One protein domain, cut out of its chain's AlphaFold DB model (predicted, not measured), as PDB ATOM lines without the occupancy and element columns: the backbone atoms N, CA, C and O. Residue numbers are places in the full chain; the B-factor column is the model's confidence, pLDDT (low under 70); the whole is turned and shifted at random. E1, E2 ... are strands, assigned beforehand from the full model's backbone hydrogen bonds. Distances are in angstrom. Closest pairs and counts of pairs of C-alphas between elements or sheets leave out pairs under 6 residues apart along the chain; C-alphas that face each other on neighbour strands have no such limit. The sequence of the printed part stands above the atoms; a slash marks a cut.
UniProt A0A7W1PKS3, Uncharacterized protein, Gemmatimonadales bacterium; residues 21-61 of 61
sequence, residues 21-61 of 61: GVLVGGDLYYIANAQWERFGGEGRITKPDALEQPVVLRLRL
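This is residues 21 to 61 of the 61 residues of an uncharacterized protein of Gemmatimonadales bacterium (UniProt A0A7W1PKS3). With little regular structure, this is a small three-stranded sheet at one end and a long loop, residues 32 to 55, that runs out from it and folds back. The 41 printed residues include E1, E2 and E3, in that order along the chain and across the antiparallel sheet, a meander, each strand the antiparallel neighbour of the one before. The class is all strand, with 14 residues in named elements and no named helix. The whole is only just loose, close to extended, with a radius of gyration of the C-alphas of 13.3 A and spans of 37 by 18 by 11 A.

E1, residues 21 to 24, begins at C-alpha 21 (-25.283, -46.772, -39.287) and is 10.0 A long. E2, residues 27 to 31, and E3, residues 56 to 60, are each 13.4 A; C-alpha 60 is at (-19.052, -36.840, -34.122).

Hairpin E1 and E2 stands at 155 degrees, with N 22 and O 29 2.8 A apart. Hairpin E2 and E3 stands at 158 degrees, with N 28 and O 59 2.8 A apart.

The farthest C-alphas, Gly 41 and Leu 61, are 36.8 A apart. The E2 to E3 link is long. The printed part has no cut, and no printed residue is under 70 in pLDDT.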
ATOM      1  N   GLY A  21     -25.538 -48.203 -39.183       84.88
ATOM      2  CA  GLY A  21     -25.283 -46.772 -39.287       84.88
ATOM      3  C   GLY A  21     -24.553 -46.354 -40.556       84.88
ATOM      4  O   GLY A  21     -24.091 -47.187 -41.333       84.88
ATOM      5  N   VAL A  22     -24.465 -45.042 -40.759       90.88
ATOM      6  CA  VAL A  22     -23.846 -44.399 -41.922       90.88
ATOM      7  C   VAL A  22     -22.988 -43.214 -41.488       90.88
ATOM      8  O   VAL A  22     -23.319 -42.513 -40.531       90.88
ATOM      9  N   LEU A  23     -21.889 -42.979 -42.208       92.88
ATOM     10  CA  LEU A  23     -21.042 -41.801 -42.042       92.88
ATOM     11  C   LEU A  23     -21.423 -40.706 -43.035       92.88
ATOM     12  O   LEU A  23     -21.427 -40.935 -44.242       92.88
ATOM     13  N   VAL A  24     -21.676 -39.498 -42.532       94.19
ATOM     14  CA  VAL A  24     -21.934 -38.304 -43.347       94.19
ATOM     15  C   VAL A  24     -21.135 -37.140 -42.775       94.19
ATOM     16  O   VAL A  24     -21.367 -36.719 -41.648       94.19
ATOM     17  N   GLY A  25     -20.172 -36.617 -43.536       93.19
ATOM     18  CA  GLY A  25     -19.427 -35.411 -43.146       93.19
ATOM     19  C   GLY A  25     -18.637 -35.519 -41.832       93.19
ATOM     20  O   GLY A  25     -18.459 -34.510 -41.151       93.19
ATOM     21  N   GLY A  26     -18.175 -36.720 -41.464       95.06
ATOM     22  CA  GLY A  26     -17.481 -36.975 -40.194       95.06
ATOM     23  C   GLY A  26     -18.418 -37.246 -39.014       95.06
ATOM     24  O   GLY A  26     -17.971 -37.282 -37.880       95.06
ATOM     25  N   ASP A  27     -19.712 -37.431 -39.252       95.88
ATOM     26  CA  ASP A  27     -20.664 -37.856 -38.232       95.88
ATOM     27  C   ASP A  27     -21.173 -39.265 -38.532       95.88
ATOM     28  O   ASP A  27     -21.583 -39.552 -39.657       95.88
ATOM     29  N   LEU A  28     -21.164 -40.130 -37.520       93.00
ATOM     30  CA  LEU A  28     -21.813 -41.435 -37.536       93.00
ATOM     31  C   LEU A  28     -23.258 -41.285 -37.068       93.00
ATOM     32  O   LEU A  28     -23.500 -40.898 -35.927       93.00
ATOM     33  N   TYR A  29     -24.204 -41.637 -37.930       94.06
ATOM     34  CA  TYR A  29     -25.625 -41.742 -37.608       94.06
ATOM     35  C   TYR A  29     -26.011 -43.206 -37.545       94.06
ATOM     36  O   TYR A  29     -25.670 -43.955 -38.458       94.06
ATOM     37  N   TYR A  30     -26.721 -43.626 -36.505       93.00
ATOM     38  CA  TYR A  30     -27.048 -45.039 -36.343       93.00
ATOM     39  C   TYR A  30     -28.348 -45.253 -35.564       93.00
ATOM     40  O   TYR A  30     -28.752 -44.417 -34.754       93.00
ATOM     41  N   ILE A  31     -29.030 -46.365 -35.849       93.00
ATOM     42  CA  ILE A  31     -30.324 -46.708 -35.242       93.00
ATOM     43  C   ILE A  31     -30.078 -47.546 -33.986       93.00
ATOM     44  O   ILE A  31     -29.453 -48.601 -34.061       93.00
ATOM     45  N   ALA A  32     -30.577 -47.086 -32.838       92.62
ATOM     46  CA  ALA A  32     -30.402 -47.766 -31.551       92.62
ATOM     47  C   ALA A  32     -31.436 -48.884 -31.293       92.62
ATOM     48  O   ALA A  32     -31.169 -49.796 -30.510       92.62
ATOM     49  N   ASN A  33     -32.604 -48.803 -31.937       92.38
ATOM     50  CA  ASN A  33     -33.751 -49.708 -31.785       92.38
ATOM     51  C   ASN A  33     -34.365 -50.064 -33.157       92.38
ATOM     52  O   ASN A  33     -35.485 -49.662 -33.482       92.38
ATOM     53  N   ALA A  34     -33.624 -50.786 -34.001       89.62
ATOM     54  CA  ALA A  34     -34.128 -51.186 -35.317       89.62
ATOM     55  C   ALA A  34     -35.215 -52.283 -35.238       89.62
ATOM     56  O   ALA A  34     -35.925 -52.489 -36.222       89.62
ATOM     57  N   GLN A  35     -35.429 -52.882 -34.058       89.75
ATOM     58  CA  GLN A  35     -36.578 -53.735 -33.723       89.75
ATOM     59  C   GLN A  35     -36.670 -54.980 -34.622       89.75
ATOM     60  O   GLN A  35     -37.752 -55.371 -35.077       89.75
ATOM     61  N   TRP A  36     -35.526 -55.606 -34.919       87.44
ATOM     62  CA  TRP A  36     -35.448 -56.748 -35.837       87.44
ATOM     63  C   TRP A  36     -36.298 -57.937 -35.385       87.44
ATOM     64  O   TRP A  36     -36.833 -58.666 -36.219       87.44
ATOM     65  N   GLU A  37     -36.519 -58.092 -34.079       86.75
ATOM     66  CA  GLU A  37     -37.387 -59.120 -33.506       86.75
ATOM     67  C   GLU A  37     -38.868 -58.977 -33.905       86.75
ATOM     68  O   GLU A  37     -39.668 -59.886 -33.674       86.75
ATOM     69  N   ARG A  38     -39.261 -57.844 -34.504       89.69
ATOM     70  CA  ARG A  38     -40.629 -57.595 -34.991       89.69
ATOM     71  C   ARG A  38     -40.872 -58.135 -36.398       89.69
ATOM     72  O   ARG A  38     -42.036 -58.280 -36.796       89.69
ATOM     73  N   PHE A  39     -39.809 -58.476 -37.126       88.06
ATOM     74  CA  PHE A  39     -39.877 -59.089 -38.447       88.06
ATOM     75  C   PHE A  39     -39.989 -60.617 -38.326       88.06
ATOM     76  O   PHE A  39     -39.185 -61.272 -37.671       88.06
ATOM     77  N   GLY A  40     -41.021 -61.195 -38.945       86.62
ATOM     78  CA  GLY A  40     -41.246 -62.642 -39.007       86.62
ATOM     79  C   GLY A  40     -40.488 -63.326 -40.151       86.62
ATOM     80  O   GLY A  40     -39.731 -62.692 -40.881       86.62
ATOM     81  N   GLY A  41     -40.747 -64.624 -40.356       85.88
ATOM     82  CA  GLY A  41     -40.002 -65.493 -41.287       85.88
ATOM     83  C   GLY A  41     -40.004 -65.093 -42.772       85.88
ATOM     84  O   GLY A  41     -39.205 -65.620 -43.534       85.88
ATOM     85  N   GLU A  42     -40.847 -64.142 -43.181       87.19
ATOM     86  CA  GLU A  42     -40.868 -63.581 -44.544       87.19
ATOM     87  C   GLU A  42     -40.402 -62.115 -44.598       87.19
ATOM     88  O   GLU A  42     -40.715 -61.393 -45.542       87.19
ATOM     89  N   GLY A  43     -39.725 -61.627 -43.553       86.50
ATOM     90  CA  GLY A  43     -39.344 -60.215 -43.448       86.50
ATOM     91  C   GLY A  43     -40.545 -59.274 -43.316       86.50
ATOM     92  O   GLY A  43     -40.440 -58.085 -43.601       86.50
ATOM     93  N   ARG A  44     -41.708 -59.794 -42.899       90.25
ATOM     94  CA  ARG A  44     -42.913 -58.996 -42.644       90.25
ATOM     95  C   ARG A  44     -43.046 -58.672 -41.167       90.25
ATOM     96  O   ARG A  44     -42.818 -59.532 -40.319       90.25
ATOM     97  N   ILE A  45     -43.484 -57.454 -40.870       91.56
ATOM     98  CA  ILE A  45     -43.813 -57.041 -39.507       91.56
ATOM     99  C   ILE A  45     -45.027 -57.845 -39.034       91.56
ATOM    100  O   ILE A  45     -46.073 -57.844 -39.679       91.56
ATOM    101  N   THR A  46     -44.883 -58.538 -37.907       87.88
ATOM    102  CA  THR A  46     -45.933 -59.426 -37.371       87.88
ATOM    103  C   THR A  46     -46.895 -58.720 -36.416       87.88
ATOM    104  O   THR A  46     -48.017 -59.183 -36.225       87.88
ATOM    105  N   LYS A  47     -46.470 -57.600 -35.814       88.19
ATOM    106  CA  LYS A  47     -47.245 -56.793 -34.856       88.19
ATOM    107  C   LYS A  47     -46.976 -55.297 -35.073       88.19
ATOM    108  O   LYS A  47     -46.168 -54.727 -34.341       88.19
ATOM    109  N   PRO A  48     -47.601 -54.659 -36.076       89.75
ATOM    110  CA  PRO A  48     -47.321 -53.261 -36.417       89.75
ATOM    111  C   PRO A  48     -47.639 -52.290 -35.273       89.75
ATOM    112  O   PRO A  48     -46.883 -51.351 -35.049       89.75
ATOM    113  N   ASP A  49     -48.676 -52.566 -34.482       93.38
ATOM    114  CA  ASP A  49     -49.066 -51.712 -33.350       93.38
ATOM    115  C   ASP A  49     -48.094 -51.786 -32.160       93.38
ATOM    116  O   ASP A  49     -48.189 -50.996 -31.226       93.38
ATOM    117  N   ALA A  50     -47.159 -52.742 -32.174       90.62
ATOM    118  CA  ALA A  50     -46.124 -52.885 -31.154       90.62
ATOM    119  C   ALA A  50     -44.811 -52.177 -31.529       90.62
ATOM    120  O   ALA A  50     -43.824 -52.341 -30.813       90.62
ATOM    121  N   LEU A  51     -44.777 -51.449 -32.653       92.50
ATOM    122  CA  LEU A  51     -43.602 -50.699 -33.083       92.50
ATOM    123  C   LEU A  51     -43.400 -49.449 -32.225       92.50
ATOM    124  O   LEU A  51     -44.316 -48.662 -31.991       92.50
ATOM    125  N   GLU A  52     -42.159 -49.236 -31.823       93.06
ATOM    126  CA  GLU A  52     -41.700 -48.008 -31.193       93.06
ATOM    127  C   GLU A  52     -41.106 -47.054 -32.235       93.06
ATOM    128  O   GLU A  52     -40.618 -47.470 -33.290       93.06
ATOM    129  N   GLN A  53     -41.097 -45.759 -31.916       93.94
ATOM    130  CA  GLN A  53     -40.430 -44.759 -32.748       93.94
ATOM    131  C   GLN A  53     -38.924 -45.059 -32.856       93.94
ATOM    132  O   GLN A  53     -38.278 -45.297 -31.825       93.94
ATOM    133  N   PRO A  54     -38.337 -45.014 -34.066       91.81
ATOM    134  CA  PRO A  54     -36.899 -45.156 -34.234       91.81
ATOM    135  C   PRO A  54     -36.128 -44.080 -33.462       91.81
ATOM    136  O   PRO A  54     -36.446 -42.894 -33.504       91.81
ATOM    137  N   VAL A  55     -35.069 -44.504 -32.789       93.75
ATOM    138  CA  VAL A  55     -34.104 -43.674 -32.080       93.75
ATOM    139  C   VAL A  55     -32.839 -43.650 -32.914       93.75
ATOM    140  O   VAL A  55     -32.101 -44.633 -32.983       93.75
ATOM    141  N   VAL A  56     -32.601 -42.504 -33.543       93.75
ATOM    142  CA  VAL A  56     -31.371 -42.233 -34.281       93.75
ATOM    143  C   VAL A  56     -30.418 -41.489 -33.361       93.75
ATOM    144  O   VAL A  56     -30.750 -40.425 -32.837       93.75
ATOM    145  N   LEU A  57     -29.232 -42.051 -33.172       93.88
ATOM    146  CA  LEU A  57     -28.145 -41.421 -32.438       93.88
ATOM    147  C   LEU A  57     -27.109 -40.880 -33.420       93.88
ATOM    148  O   LEU A  57     -27.003 -41.338 -34.561       93.88
ATOM    149  N   ARG A  58     -26.364 -39.873 -32.968       94.81
ATOM    150  CA  ARG A  58     -25.305 -39.219 -33.729       94.81
ATOM    151  C   ARG A  58     -24.049 -39.160 -32.880       94.81
ATOM    152  O   ARG A  58     -24.096 -38.668 -31.756       94.81
ATOM    153  N   LEU A  59     -22.932 -39.564 -33.466       93.19
ATOM    154  CA  LEU A  59     -21.606 -39.400 -32.898       93.19
ATOM    155  C   LEU A  59     -20.721 -38.618 -33.868       93.19
ATOM    156  O   LEU A  59     -20.602 -38.981 -35.037       93.19
ATOM    157  N   ARG A  60     -20.070 -37.570 -33.368       93.25
ATOM    158  CA  ARG A  60     -19.052 -36.840 -34.122       93.25
ATOM    159  C   ARG A  60     -17.728 -37.609 -34.083       93.25
ATOM    160  O   ARG A  60     -17.281 -37.960 -32.992       93.25
ATOM    161  N   LEU A  61     -17.126 -37.844 -35.249       88.81
ATOM    162  CA  LEU A  61     -15.782 -38.408 -35.411       88.81
ATOM    163  C   LEU A  61     -14.710 -37.321 -35.541       88.81
ATOM    164  O   LEU A  61     -15.028 -36.215 -36.047       88.81
TER     165      LEU A  61